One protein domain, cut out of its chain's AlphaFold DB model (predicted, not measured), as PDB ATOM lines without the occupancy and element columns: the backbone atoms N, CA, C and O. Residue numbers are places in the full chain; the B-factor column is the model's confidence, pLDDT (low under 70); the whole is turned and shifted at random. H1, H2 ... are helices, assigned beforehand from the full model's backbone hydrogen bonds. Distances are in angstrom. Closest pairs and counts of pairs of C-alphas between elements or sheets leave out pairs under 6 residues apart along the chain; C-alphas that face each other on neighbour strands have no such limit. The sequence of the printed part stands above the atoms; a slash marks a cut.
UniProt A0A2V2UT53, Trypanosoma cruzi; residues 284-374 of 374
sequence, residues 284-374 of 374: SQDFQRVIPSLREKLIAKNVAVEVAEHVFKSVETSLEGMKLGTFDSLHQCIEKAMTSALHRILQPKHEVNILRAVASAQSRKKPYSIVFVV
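What this domain is: This is residues 284 to 374 of the 374 residues of a protein of Trypanosoma cruzi (UniProt A0A2V2UT53). What shape does the model have? H2, H3 and H4 make a small three-helix head, with H2 and H3 as a hairpin, H4 crossing H3, and short H1 beside H3. Residues 346 to 353 stick out from this head as an arm to the lone helix H5, and residues 364 to 374 turn back from H5. What is it made of? The printed part has 91 residues with five named helices, H1 to H5 in order, and no named strand: all helix. How large is it? It is extended, with a radius of gyration of the C-alphas of 20.1 A and spans of 61 by 29 by 18 A.

Where its parts are: Where do the first helices lie? H1, residues 284 to 287, begins at C-alpha 284 (233.115, 177.763, 240.449); H2 is residues 291 to 299, 12.1 A long. Which follow? H3 is residues 305 to 319, 21.1 A; H4, 330 to 346, 24.0 A; H5, 354 to 363, 14.4 A, ending at C-alpha 363 (190.144, 202.018, 265.011).

How they stand to each other: What is H1 close to? H1 and H3 are close but not clearly touching, C-alphas 284 and 316 being closest at 6.8 A; H1 and H2 meet only through their link. How do the others stand? The hairpin H2 and H3 touch at C-alphas 295 and 308, 6.3 A apart, at a steep tilt of 40 degrees, opposite ways. H3 and H4 touch at C-alphas 315 and 337, 5.9 A apart, at a steep tilt of 60 degrees, opposite ways. H5 is apart from H1, H2, H3 and H4. Are the backbones helical? H3, H4 and H5 have every O i to N i+4 pair within hydrogen-bond range, H2 has 4 of 5, and H1 is too short for one.

The domain as a whole: How far does it reach? The C-alphas farthest apart, of Thr 326 and Lys 365, are 62.7 A apart. Is it whole and confident? The printed part has no cut and no long link, and residue 374, the chain's last, is under 70 in pLDDT.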
ATOM      1  N   SER A 284     234.126 177.405 241.454       78.00
ATOM      2  CA  SER A 284     233.115 177.763 240.449       78.00
ATOM      3  C   SER A 284     233.049 176.749 239.286       78.00
ATOM      4  O   SER A 284     231.977 176.401 238.780       78.00
ATOM      5  N   GLN A 285     234.198 176.178 238.903       82.81
ATOM      6  CA  GLN A 285     234.314 175.198 237.819       82.81
ATOM      7  C   GLN A 285     233.607 173.859 238.096       82.81
ATOM      8  O   GLN A 285     233.173 173.192 237.153       82.81
ATOM      9  N   ASP A 286     233.460 173.444 239.361       81.31
ATOM     10  CA  ASP A 286     232.797 172.178 239.700       81.31
ATOM     11  C   ASP A 286     231.288 172.221 239.397       81.31
ATOM     12  O   ASP A 286     230.696 171.208 239.004       81.31
ATOM     13  N   PHE A 287     230.656 173.392 239.537       82.88
ATOM     14  CA  PHE A 287     229.210 173.543 239.367       82.88
ATOM     15  C   PHE A 287     228.762 173.478 237.900       82.88
ATOM     16  O   PHE A 287     227.652 173.009 237.621       82.88
ATOM     17  N   GLN A 288     229.640 173.841 236.954       82.62
ATOM     18  CA  GLN A 288     229.365 173.877 235.506       82.62
ATOM     19  C   GLN A 288     228.808 172.554 234.953       82.62
ATOM     20  O   GLN A 288     228.045 172.545 233.987       82.62
ATOM     21  N   ARG A 289     229.165 171.417 235.565       83.25
ATOM     22  CA  ARG A 289     228.716 170.079 235.140       83.25
ATOM     23  C   ARG A 289     227.343 169.681 235.681       83.25
ATOM     24  O   ARG A 289     226.742 168.748 235.155       83.25
ATOM     25  N   VAL A 290     226.871 170.329 236.745       84.25
ATOM     26  CA  VAL A 290     225.689 169.893 237.512       84.25
ATOM     27  C   VAL A 290     224.540 170.889 237.389       84.25
ATOM     28  O   VAL A 290     223.399 170.459 237.205       84.25
ATOM     29  N   ILE A 291     224.833 172.193 237.408       85.88
ATOM     30  CA  ILE A 291     223.832 173.265 237.295       85.88
ATOM     31  C   ILE A 291     222.937 173.128 236.056       85.88
ATOM     32  O   ILE A 291     221.724 173.204 236.244       85.88
ATOM     33  N   PRO A 292     223.431 172.838 234.831       89.06
ATOM     34  CA  PRO A 292     222.555 172.694 233.663       89.06
ATOM     35  C   PRO A 292     221.452 171.643 233.876       89.06
ATOM     36  O   PRO A 292     220.272 171.922 233.673       89.06
ATOM     37  N   SER A 293     221.817 170.478 234.425       89.94
ATOM     38  CA  SER A 293     220.874 169.381 234.698       89.94
ATOM     39  C   SER A 293     219.856 169.689 235.806       89.94
ATOM     40  O   SER A 293     218.772 169.107 235.836       89.94
ATOM     41  N   LEU A 294     220.193 170.582 236.745       88.56
ATOM     42  CA  LEU A 294     219.279 171.037 237.796       88.56
ATOM     43  C   LEU A 294     218.387 172.182 237.302       88.56
ATOM     44  O   LEU A 294     217.200 172.217 237.625       88.56
ATOM     45  N   ARG A 295     218.921 173.066 236.456       88.88
ATOM     46  CA  ARG A 295     218.191 174.150 235.795       88.88
ATOM     47  C   ARG A 295     217.078 173.621 234.903       88.88
ATOM     48  O   ARG A 295     215.944 174.074 235.032       88.88
ATOM     49  N   GLU A 296     217.359 172.610 234.087       91.19
ATOM     50  CA  GLU A 296     216.338 171.921 233.290       91.19
ATOM     51  C   GLU A 296     215.217 171.336 234.170       91.19
ATOM     52  O   GLU A 296     214.040 171.486 233.844       91.19
ATOM     53  N   LYS A 297     215.548 170.753 235.335       91.94
ATOM     54  CA  LYS A 297     214.549 170.235 236.292       91.94
ATOM     55  C   LYS A 297     213.685 171.330 236.926       91.94
ATOM     56  O   LYS A 297     212.515 171.063 237.197       91.94
ATOM     57  N   LEU A 298     214.223 172.525 237.190       90.19
ATOM     58  CA  LEU A 298     213.430 173.656 237.697       90.19
ATOM     59  C   LEU A 298     212.498 174.209 236.612       90.19
ATOM     60  O   LEU A 298     211.308 174.393 236.867       90.19
ATOM     61  N   ILE A 299     212.997 174.388 235.386       92.75
ATOM     62  CA  ILE A 299     212.192 174.858 234.247       92.75
ATOM     63  C   ILE A 299     211.065 173.856 233.936       92.75
ATOM     64  O   ILE A 299     209.909 174.249 233.798       92.75
ATOM     65  N   ALA A 300     211.353 172.549 233.949       95.88
ATOM     66  CA  ALA A 300     210.349 171.489 233.801       95.88
ATOM     67  C   ALA A 300     209.300 171.443 234.937       95.88
ATOM     68  O   ALA A 300     208.267 170.789 234.801       95.88
ATOM     69  N   LYS A 301     209.547 172.131 236.061       93.50
ATOM     70  CA  LYS A 301     208.605 172.325 237.176       93.50
ATOM     71  C   LYS A 301     207.863 173.669 237.107       93.50
ATOM     72  O   LYS A 301     207.282 174.083 238.106       93.50
ATOM     73  N   ASN A 302     207.854 174.328 235.946       94.94
ATOM     74  CA  ASN A 302     207.255 175.646 235.705       94.94
ATOM     75  C   ASN A 302     207.893 176.797 236.510       94.94
ATOM     76  O   ASN A 302     207.248 177.817 236.747       94.94
ATOM     77  N   VAL A 303     209.159 176.666 236.926       93.38
ATOM     78  CA  VAL A 303     209.920 177.802 237.471       93.38
ATOM     79  C   VAL A 303     210.388 178.678 236.308       93.38
ATOM     80  O   VAL A 303     210.944 178.171 235.332       93.38
ATOM     81  N   ALA A 304     210.177 179.992 236.410       92.81
ATOM     82  CA  ALA A 304     210.644 180.951 235.411       92.81
ATOM     83  C   ALA A 304     212.174 180.883 235.245       92.81
ATOM     84  O   ALA A 304     212.908 180.716 236.220       92.81
ATOM     85  N   VAL A 305     212.655 181.036 234.007       92.38
ATOM     86  CA  VAL A 305     214.075 180.844 233.658       92.38
ATOM     87  C   VAL A 305     214.986 181.787 234.454       92.38
ATOM     88  O   VAL A 305     215.958 181.325 235.045       92.38
ATOM     89  N   GLU A 306     214.617 183.065 234.547       90.00
ATOM     90  CA  GLU A 306     215.338 184.101 235.304       90.00
ATOM     91  C   GLU A 306     215.411 183.780 236.808       90.00
ATOM     92  O   GLU A 306     216.445 183.958 237.451       90.00
ATOM     93  N   VAL A 307     214.324 183.245 237.379       89.75
ATOM     94  CA  VAL A 307     214.268 182.847 238.796       89.75
ATOM     95  C   VAL A 307     215.170 181.640 239.044       89.75
ATOM     96  O   VAL A 307     215.888 181.610 240.042       89.75
ATOM     97  N   ALA A 308     215.181 180.664 238.132       91.19
ATOM     98  CA  ALA A 308     216.090 179.526 238.215       91.19
ATOM     99  C   ALA A 308     217.562 179.977 238.134       91.19
ATOM    100  O   ALA A 308     218.370 179.536 238.947       91.19
ATOM    101  N   GLU A 309     217.911 180.887 237.218       89.81
ATOM    102  CA  GLU A 309     219.259 181.472 237.128       89.81
ATOM    103  C   GLU A 309     219.672 182.197 238.412       89.81
ATOM    104  O   GLU A 309     220.766 181.957 238.924       89.81
ATOM    105  N   HIS A 310     218.791 183.029 238.972       88.81
ATOM    106  CA  HIS A 310     219.057 183.737 240.222       88.81
ATOM    107  C   HIS A 310     219.293 182.773 241.398       88.81
ATOM    108  O   HIS A 310     220.212 182.978 242.190       88.81
ATOM    109  N   VAL A 311     218.512 181.686 241.482       89.69
ATOM    110  CA  VAL A 311     218.702 180.628 242.489       89.69
ATOM    111  C   VAL A 311     220.058 179.940 242.330       89.69
ATOM    112  O   VAL A 311     220.753 179.770 243.327       89.69
ATOM    113  N   PHE A 312     220.481 179.574 241.114       89.81
ATOM    114  CA  PHE A 312     221.793 178.940 240.939       89.81
ATOM    115  C   PHE A 312     222.953 179.889 241.219       89.81
ATOM    116  O   PHE A 312     223.903 179.466 241.867       89.81
ATOM    117  N   LYS A 313     222.855 181.168 240.839       88.19
ATOM    118  CA  LYS A 313     223.881 182.171 241.155       88.19
ATOM    119  C   LYS A 313     224.040 182.381 242.668       88.19
ATOM    120  O   LYS A 313     225.159 182.458 243.163       88.19
ATOM    121  N   SER A 314     222.927 182.406 243.409       87.19
ATOM    122  CA  SER A 314     222.917 182.379 244.882       87.19
ATOM    123  C   SER A 314     223.633 181.131 245.421       87.19
ATOM    124  O   SER A 314     224.572 181.247 246.212       87.19
ATOM    125  N   VAL A 315     223.266 179.942 244.930       89.31
ATOM    126  CA  VAL A 315     223.860 178.662 245.350       89.31
ATOM    127  C   VAL A 315     225.357 178.577 245.041       89.31
ATOM    128  O   VAL A 315     226.100 178.096 245.890       89.31
ATOM    129  N   GLU A 316     225.819 179.073 243.889       87.69
ATOM    130  CA  GLU A 316     227.248 179.201 243.567       87.69
ATOM    131  C   GLU A 316     227.958 180.058 244.625       87.69
ATOM    132  O   GLU A 316     228.862 179.564 245.294       87.69
ATOM    133  N   THR A 317     227.490 181.291 244.865       84.69
ATOM    134  CA  THR A 317     228.119 182.205 245.842       84.69
ATOM    135  C   THR A 317     228.064 181.709 247.291       84.69
ATOM    136  O   THR A 317     228.940 182.042 248.087       84.69
ATOM    137  N   SER A 318     227.062 180.897 247.648       83.62
ATOM    138  CA  SER A 318     226.943 180.292 248.979       83.62
ATOM    139  C   SER A 318     227.828 179.058 249.160       83.62
ATOM    140  O   SER A 318     228.139 178.720 250.302       83.62
ATOM    141  N   LEU A 319     228.164 178.346 248.081       85.19
ATOM    142  CA  LEU A 319     228.927 177.099 248.134       85.19
ATOM    143  C   LEU A 319     230.406 177.281 247.793       85.19
ATOM    144  O   LEU A 319     231.219 176.473 248.236       85.19
ATOM    145  N   GLU A 320     230.768 178.320 247.043       84.69
ATOM    146  CA  GLU A 320     232.157 178.663 246.744       84.69
ATOM    147  C   GLU A 320     232.982 178.793 248.040       84.69
ATOM    148  O   GLU A 320     232.545 179.384 249.033       84.69
ATOM    149  N   GLY A 321     234.156 178.158 248.064       77.81
ATOM    150  CA  GLY A 321     235.043 178.100 249.231       77.81
ATOM    151  C   GLY A 321     234.629 177.122 250.344       77.81
ATOM    152  O   GLY A 321     235.457 176.806 251.198       77.81
ATOM    153  N   MET A 322     233.403 176.576 250.348       81.00
ATOM    154  CA  MET A 322     233.009 175.577 251.352       81.00
ATOM    155  C   MET A 322     233.774 174.260 251.165       81.00
ATOM    156  O   MET A 322     233.924 173.761 250.046       81.00
ATOM    157  N   LYS A 323     234.217 173.648 252.269       81.38
ATOM    158  CA  LYS A 323     234.840 172.316 252.256       81.38
ATOM    159  C   LYS A 323     233.767 171.235 252.380       81.38
ATOM    160  O   LYS A 323     232.965 171.258 253.313       81.38
ATOM    161  N   LEU A 324     233.756 170.260 251.465       81.75
ATOM    162  CA  LEU A 324     232.835 169.122 251.586       81.75
ATOM    163  C   LEU A 324     233.225 168.228 252.770       81.75
ATOM    164  O   LEU A 324     234.393 167.874 252.947       81.75
ATOM    165  N   GLY A 325     232.227 167.793 253.541       74.38
ATOM    166  CA  GLY A 325     232.403 166.736 254.531       74.38
ATOM    167  C   GLY A 325     232.712 165.388 253.870       74.38
ATOM    168  O   GLY A 325     232.262 165.105 252.764       74.38
ATOM    169  N   THR A 326     233.424 164.506 254.578       75.50
ATOM    170  CA  THR A 326     233.876 163.182 254.087       75.50
ATOM    171  C   THR A 326     232.756 162.267 253.558       75.50
ATOM    172  O   THR A 326     233.040 161.288 252.871       75.50
ATOM    173  N   PHE A 327     231.494 162.561 253.889       76.44
ATOM    174  CA  PHE A 327     230.312 161.796 253.484       76.44
ATOM    175  C   PHE A 327     229.304 162.600 252.643       76.44
ATOM    176  O   PHE A 327     228.305 162.030 252.210       76.44
ATOM    177  N   ASP A 328     229.545 163.890 252.394       80.06
ATOM    178  CA  ASP A 328     228.667 164.720 251.565       80.06
ATOM    179  C   ASP A 328     229.081 164.637 250.093       80.06
ATOM    180  O   ASP A 328     230.234 164.873 249.732       80.06
ATOM    181  N   SER A 329     228.126 164.328 249.213       84.50
ATOM    182  CA  SER A 329     228.354 164.413 247.768       84.50
ATOM    183  C   SER A 329     228.085 165.823 247.240       84.50
ATOM    184  O   SER A 329     227.198 166.526 247.724       84.50
ATOM    185  N   LEU A 330     228.800 166.209 246.178       85.12
ATOM    186  CA  LEU A 330     228.622 167.498 245.500       85.12
ATOM    187  C   LEU A 330     227.160 167.740 245.081       85.12
ATOM    188  O   LEU A 330     226.632 168.827 245.286       85.12
ATOM    189  N   HIS A 331     226.476 166.707 244.573       86.56
ATOM    190  CA  HIS A 331     225.068 166.811 244.181       86.56
ATOM    191  C   HIS A 331     224.151 167.085 245.379       86.56
ATOM    192  O   HIS A 331     223.335 167.994 245.312       86.56
ATOM    193  N   GLN A 332     224.325 166.359 246.490       87.12
ATOM    194  CA  GLN A 332     223.546 166.587 247.713       87.12
ATOM    195  C   GLN A 332     223.850 167.947 248.345       87.12
ATOM    196  O   GLN A 332     222.954 168.557 248.913       87.12
ATOM    197  N   CYS A 333     225.090 168.432 248.260       87.25
ATOM    198  CA  CYS A 333     225.472 169.755 248.753       87.25
ATOM    199  C   CYS A 333     224.750 170.867 247.967       87.25
ATOM    200  O   CYS A 333     224.074 171.702 248.567       87.25
ATOM    201  N   ILE A 334     224.788 170.796 246.630       89.56
ATOM    202  CA  ILE A 334     224.062 171.710 245.732       89.56
ATOM    203  C   ILE A 334     222.547 171.602 245.937       89.56
ATOM    204  O   ILE A 334     221.872 172.622 246.013       89.56
ATOM    205  N   GLU A 335     222.000 170.393 246.073       88.81
ATOM    206  CA  GLU A 335     220.567 170.182 246.302       88.81
ATOM    207  C   GLU A 335     220.115 170.752 247.657       88.81
ATOM    208  O   GLU A 335     219.145 171.502 247.692       88.81
ATOM    209  N   LYS A 336     220.859 170.509 248.748       90.31
ATOM    210  CA  LYS A 336     220.611 171.112 250.074       90.31
ATOM    211  C   LYS A 336     220.632 172.645 250.011       90.31
ATOM    212  O   LYS A 336     219.717 173.286 250.527       90.31
ATOM    213  N   ALA A 337     221.648 173.231 249.374       89.25
ATOM    214  CA  ALA A 337     221.778 174.681 249.232       89.25
ATOM    215  C   ALA A 337     220.644 175.277 248.381       89.25
ATOM    216  O   ALA A 337     220.012 176.247 248.792       89.25
ATOM    217  N   MET A 338     220.309 174.644 247.252       90.25
ATOM    218  CA  MET A 338     219.184 175.025 246.394       90.25
ATOM    219  C   MET A 338     217.845 174.934 247.135       90.25
ATOM    220  O   MET A 338     217.029 175.846 247.028       90.25
ATOM    221  N   THR A 339     217.609 173.880 247.924       90.75
ATOM    222  CA  THR A 339     216.408 173.767 248.766       90.75
ATOM    223  C   THR A 339     216.354 174.878 249.814       90.75
ATOM    224  O   THR A 339     215.288 175.458 250.007       90.75
ATOM    225  N   SER A 340     217.483 175.223 250.442       88.62
ATOM    226  CA  SER A 340     217.577 176.338 251.396       88.62
ATOM    227  C   SER A 340     217.260 177.688 250.736       88.62
ATOM    228  O   SER A 340     216.411 178.435 251.225       88.62
ATOM    229  N   ALA A 341     217.857 177.969 249.571       88.06
ATOM    230  CA  ALA A 341     217.598 179.179 248.793       88.06
ATOM    231  C   ALA A 341     216.120 179.284 248.371       88.06
ATOM    232  O   ALA A 341     215.486 180.317 248.584       88.06
ATOM    233  N   LEU A 342     215.535 178.196 247.856       89.25
ATOM    234  CA  LEU A 342     214.114 178.139 247.495       89.25
ATOM    235  C   LEU A 342     213.197 178.311 248.713       89.25
ATOM    236  O   LEU A 342     212.222 179.052 248.625       89.25
ATOM    237  N   HIS A 343     213.508 177.691 249.856       90.38
ATOM    238  CA  HIS A 343     212.766 177.908 251.103       90.38
ATOM    239  C   HIS A 343     212.788 179.381 251.520       90.38
ATOM    240  O   HIS A 343     211.738 179.932 251.840       90.38
ATOM    241  N   ARG A 344     213.953 180.036 251.468       83.62
ATOM    242  CA  ARG A 344     214.109 181.452 251.832       83.62
ATOM    243  C   ARG A 344     213.376 182.400 250.874       83.62
ATOM    244  O   ARG A 344     212.867 183.420 251.320       83.62
ATOM    245  N   ILE A 345     213.282 182.058 249.585       86.38
ATOM    246  CA  ILE A 345     212.523 182.824 248.578       86.38
ATOM    247  C   ILE A 345     211.006 182.620 248.732       86.38
ATOM    248  O   ILE A 345     210.239 183.566 248.566       86.38
ATOM    249  N   LEU A 346     210.562 181.399 249.044       88.00
ATOM    250  CA  LEU A 346     209.143 181.062 249.207       88.00
ATOM    251  C   LEU A 346     208.573 181.459 250.578       88.00
ATOM    252  O   LEU A 346     207.355 181.563 250.722       88.00
ATOM    253  N   GLN A 347     209.419 181.679 251.588       85.94
ATOM    254  CA  GLN A 347     208.995 182.180 252.892       85.94
ATOM    255  C   GLN A 347     208.661 183.681 252.815       85.94
ATOM    256  O   GLN A 347     209.541 184.499 252.535       85.94
ATOM    257  N   PRO A 348     207.408 184.092 253.090       82.06
ATOM    258  CA  PRO A 348     207.048 185.504 253.077       82.06
ATOM    259  C   PRO A 348     207.723 186.243 254.242       82.06
ATOM    260  O   PRO A 348     207.601 185.838 255.395       82.06
ATOM    261  N   LYS A 349     208.360 187.389 253.958       77.00
ATOM    262  CA  LYS A 349     209.012 188.248 254.975       77.00
ATOM    263  C   LYS A 349     208.053 188.807 256.047       77.00
ATOM    264  O   LYS A 349     208.513 189.334 257.057       77.00
ATOM    265  N   HIS A 350     206.736 188.737 255.832       78.38
ATOM    266  CA  HIS A 350     205.721 189.274 256.738       78.38
ATOM    267  C   HIS A 350     204.593 188.276 257.005       78.38
ATOM    268  O   HIS A 350     203.983 187.740 256.080       78.38
ATOM    269  N   GLU A 351     204.250 188.108 258.282       82.12
ATOM    270  CA  GLU A 351     203.070 187.363 258.713       82.12
ATOM    271  C   GLU A 351     201.779 188.128 258.384       82.12
ATOM    272  O   GLU A 351     201.547 189.246 258.860       82.12
ATOM    273  N   VAL A 352     200.887 187.509 257.608       83.12
ATOM    274  CA  VAL A 352     199.594 188.101 257.238       83.12
ATOM    275  C   VAL A 352     198.557 187.844 258.339       83.12
ATOM    276  O   VAL A 352     197.728 186.940 258.252       83.12
ATOM    277  N   ASN A 353     198.576 188.661 259.395       89.12
ATOM    278  CA  ASN A 353     197.547 188.619 260.440       89.12
ATOM    279  C   ASN A 353     196.346 189.517 260.082       89.12
ATOM    280  O   ASN A 353     196.295 190.702 260.429       89.12
ATOM    281  N   ILE A 354     195.360 188.926 259.397       91.50
ATOM    282  CA  ILE A 354     194.147 189.614 258.924       91.50
ATOM    283  C   ILE A 354     193.354 190.229 260.091       91.50
ATOM    284  O   ILE A 354     192.907 191.368 259.990       91.50
ATOM    285  N   LEU A 355     193.226 189.534 261.228       92.38
ATOM    286  CA  LEU A 355     192.462 190.026 262.385       92.38
ATOM    287  C   LEU A 355     193.074 191.304 262.979       92.38
ATOM    288  O   LEU A 355     192.358 192.271 263.248       92.38
ATOM    289  N   ARG A 356     194.407 191.356 263.115       91.94
ATOM    290  CA  ARG A 356     195.134 192.569 263.531       91.94
ATOM    291  C   ARG A 356     194.957 193.702 262.514       91.94
ATOM    292  O   ARG A 356     194.784 194.854 262.917       91.94
ATOM    293  N   ALA A 357     194.977 193.395 261.215       90.75
ATOM    294  CA  ALA A 357     194.769 194.386 260.162       90.75
ATOM    295  C   ALA A 357     193.344 194.977 260.188       90.75
ATOM    296  O   ALA A 357     193.189 196.197 260.132       90.75
ATOM    297  N   VAL A 358     192.317 194.138 260.374       94.19
ATOM    298  CA  VAL A 358     190.912 194.554 260.522       94.19
ATOM    299  C   VAL A 358     190.718 195.430 261.764       94.19
ATOM    300  O   VAL A 358     190.144 196.511 261.652       94.19
ATOM    301  N   ALA A 359     191.259 195.040 262.923       93.00
ATOM    302  CA  ALA A 359     191.177 195.847 264.146       93.00
ATOM    303  C   ALA A 359     191.848 197.232 263.988       93.00
ATOM    304  O   ALA A 359     191.323 198.246 264.456       93.00
ATOM    305  N   SER A 360     192.976 197.298 263.271       92.44
ATOM    306  CA  SER A 360     193.667 198.556 262.938       92.44
ATOM    307  C   SER A 360     192.911 199.420 261.913       92.44
ATOM    308  O   SER A 360     193.017 200.646 261.939       92.44
ATOM    309  N   ALA A 361     192.116 198.817 261.024       93.00
ATOM    310  CA  ALA A 361     191.231 199.552 260.118       93.00
ATOM    311  C   ALA A 361     190.004 200.114 260.862       93.00
ATOM    312  O   ALA A 361     189.659 201.290 260.706       93.00
ATOM    313  N   GLN A 362     189.410 199.309 261.751       93.25
ATOM    314  CA  GLN A 362     188.258 199.682 262.571       93.25
ATOM    315  C   GLN A 362     188.564 200.861 263.507       93.25
ATOM    316  O   GLN A 362     187.766 201.797 263.580       93.25
ATOM    317  N   SER A 363     189.731 200.884 264.164       95.38
ATOM    318  CA  SER A 363     190.144 202.018 265.011       95.38
ATOM    319  C   SER A 363     190.316 203.323 264.219       95.38
ATOM    320  O   SER A 363     190.016 204.404 264.723       95.38
ATOM    321  N   ARG A 364     190.703 203.223 262.941       94.44
ATOM    322  CA  ARG A 364     190.783 204.340 261.982       94.44
ATOM    323  C   ARG A 364     189.431 204.695 261.344       94.44
ATOM    324  O   ARG A 364     189.396 205.566 260.477       94.44
ATOM    325  N   LYS A 365     188.336 204.030 261.745       94.88
ATOM    326  CA  LYS A 365     186.978 204.157 261.180       94.88
ATOM    327  C   LYS A 365     186.926 203.951 259.656       94.88
ATOM    328  O   LYS A 365     186.143 204.601 258.969       94.88
ATOM    329  N   LYS A 366     187.763 203.055 259.119       94.88
ATOM    330  CA  LYS A 366     187.790 202.694 257.691       94.88
ATOM    331  C   LYS A 366     187.511 201.196 257.507       94.88
ATOM    332  O   LYS A 366     187.934 200.404 258.348       94.88
ATOM    333  N   PRO A 367     186.826 200.785 256.424       94.38
ATOM    334  CA  PRO A 367     186.680 199.370 256.101       94.38
ATOM    335  C   PRO A 367     188.039 198.762 255.733       94.38
ATOM    336  O   PRO A 367     188.883 199.420 255.122       94.38
ATOM    337  N   TYR A 368     188.236 197.493 256.082       94.50
ATOM    338  CA  TYR A 368     189.337 196.689 255.559       94.50
ATOM    339  C   TYR A 368     188.916 196.106 254.205       94.50
ATOM    340  O   TYR A 368     187.852 195.498 254.107       94.50
ATOM    341  N   SER A 369     189.726 196.317 253.167       92.50
ATOM    342  CA  SER A 369     189.455 195.855 251.802       92.50
ATOM    343  C   SER A 369     190.578 194.940 251.330       92.50
ATOM    344  O   SER A 369     191.751 195.266 251.511       92.50
ATOM    345  N   ILE A 370     190.212 193.814 250.717       92.94
ATOM    346  CA  ILE A 370     191.131 192.905 250.030       92.94
ATOM    347  C   ILE A 370     190.837 193.035 248.537       92.94
ATOM    348  O   ILE A 370     189.715 192.774 248.104       92.94
ATOM    349  N   VAL A 371     191.837 193.444 247.760       94.06
ATOM    350  CA  VAL A 371     191.742 193.509 246.299       94.06
ATOM    351  C   VAL A 371     192.365 192.244 245.728       94.06
ATOM    352  O   VAL A 371     193.555 192.002 245.915       94.06
ATOM    353  N   PHE A 372     191.561 191.449 245.028       93.44
ATOM    354  CA  PHE A 372     192.053 190.334 244.227       93.44
ATOM    355  C   PHE A 372     192.424 190.870 242.846       93.44
ATOM    356  O   PHE A 372     191.549 191.258 242.073       93.44
ATOM    357  N   VAL A 373     193.724 190.930 242.568       87.81
ATOM    358  CA  VAL A 373     194.248 191.132 241.213       87.81
ATOM    359  C   VAL A 373     194.362 189.748 240.576       87.81
ATOM    360  O   VAL A 373     194.859 188.827 241.226       87.81
ATOM    361  N   VAL A 374     193.842 189.609 239.355       63.09
ATOM    362  CA  VAL A 374     193.828 188.369 238.559       63.09
ATOM    363  C   VAL A 374     194.885 188.464 237.470       63.09
ATOM    364  O   VAL A 374     194.954 189.555 236.860       63.09
TER     365      VAL A 374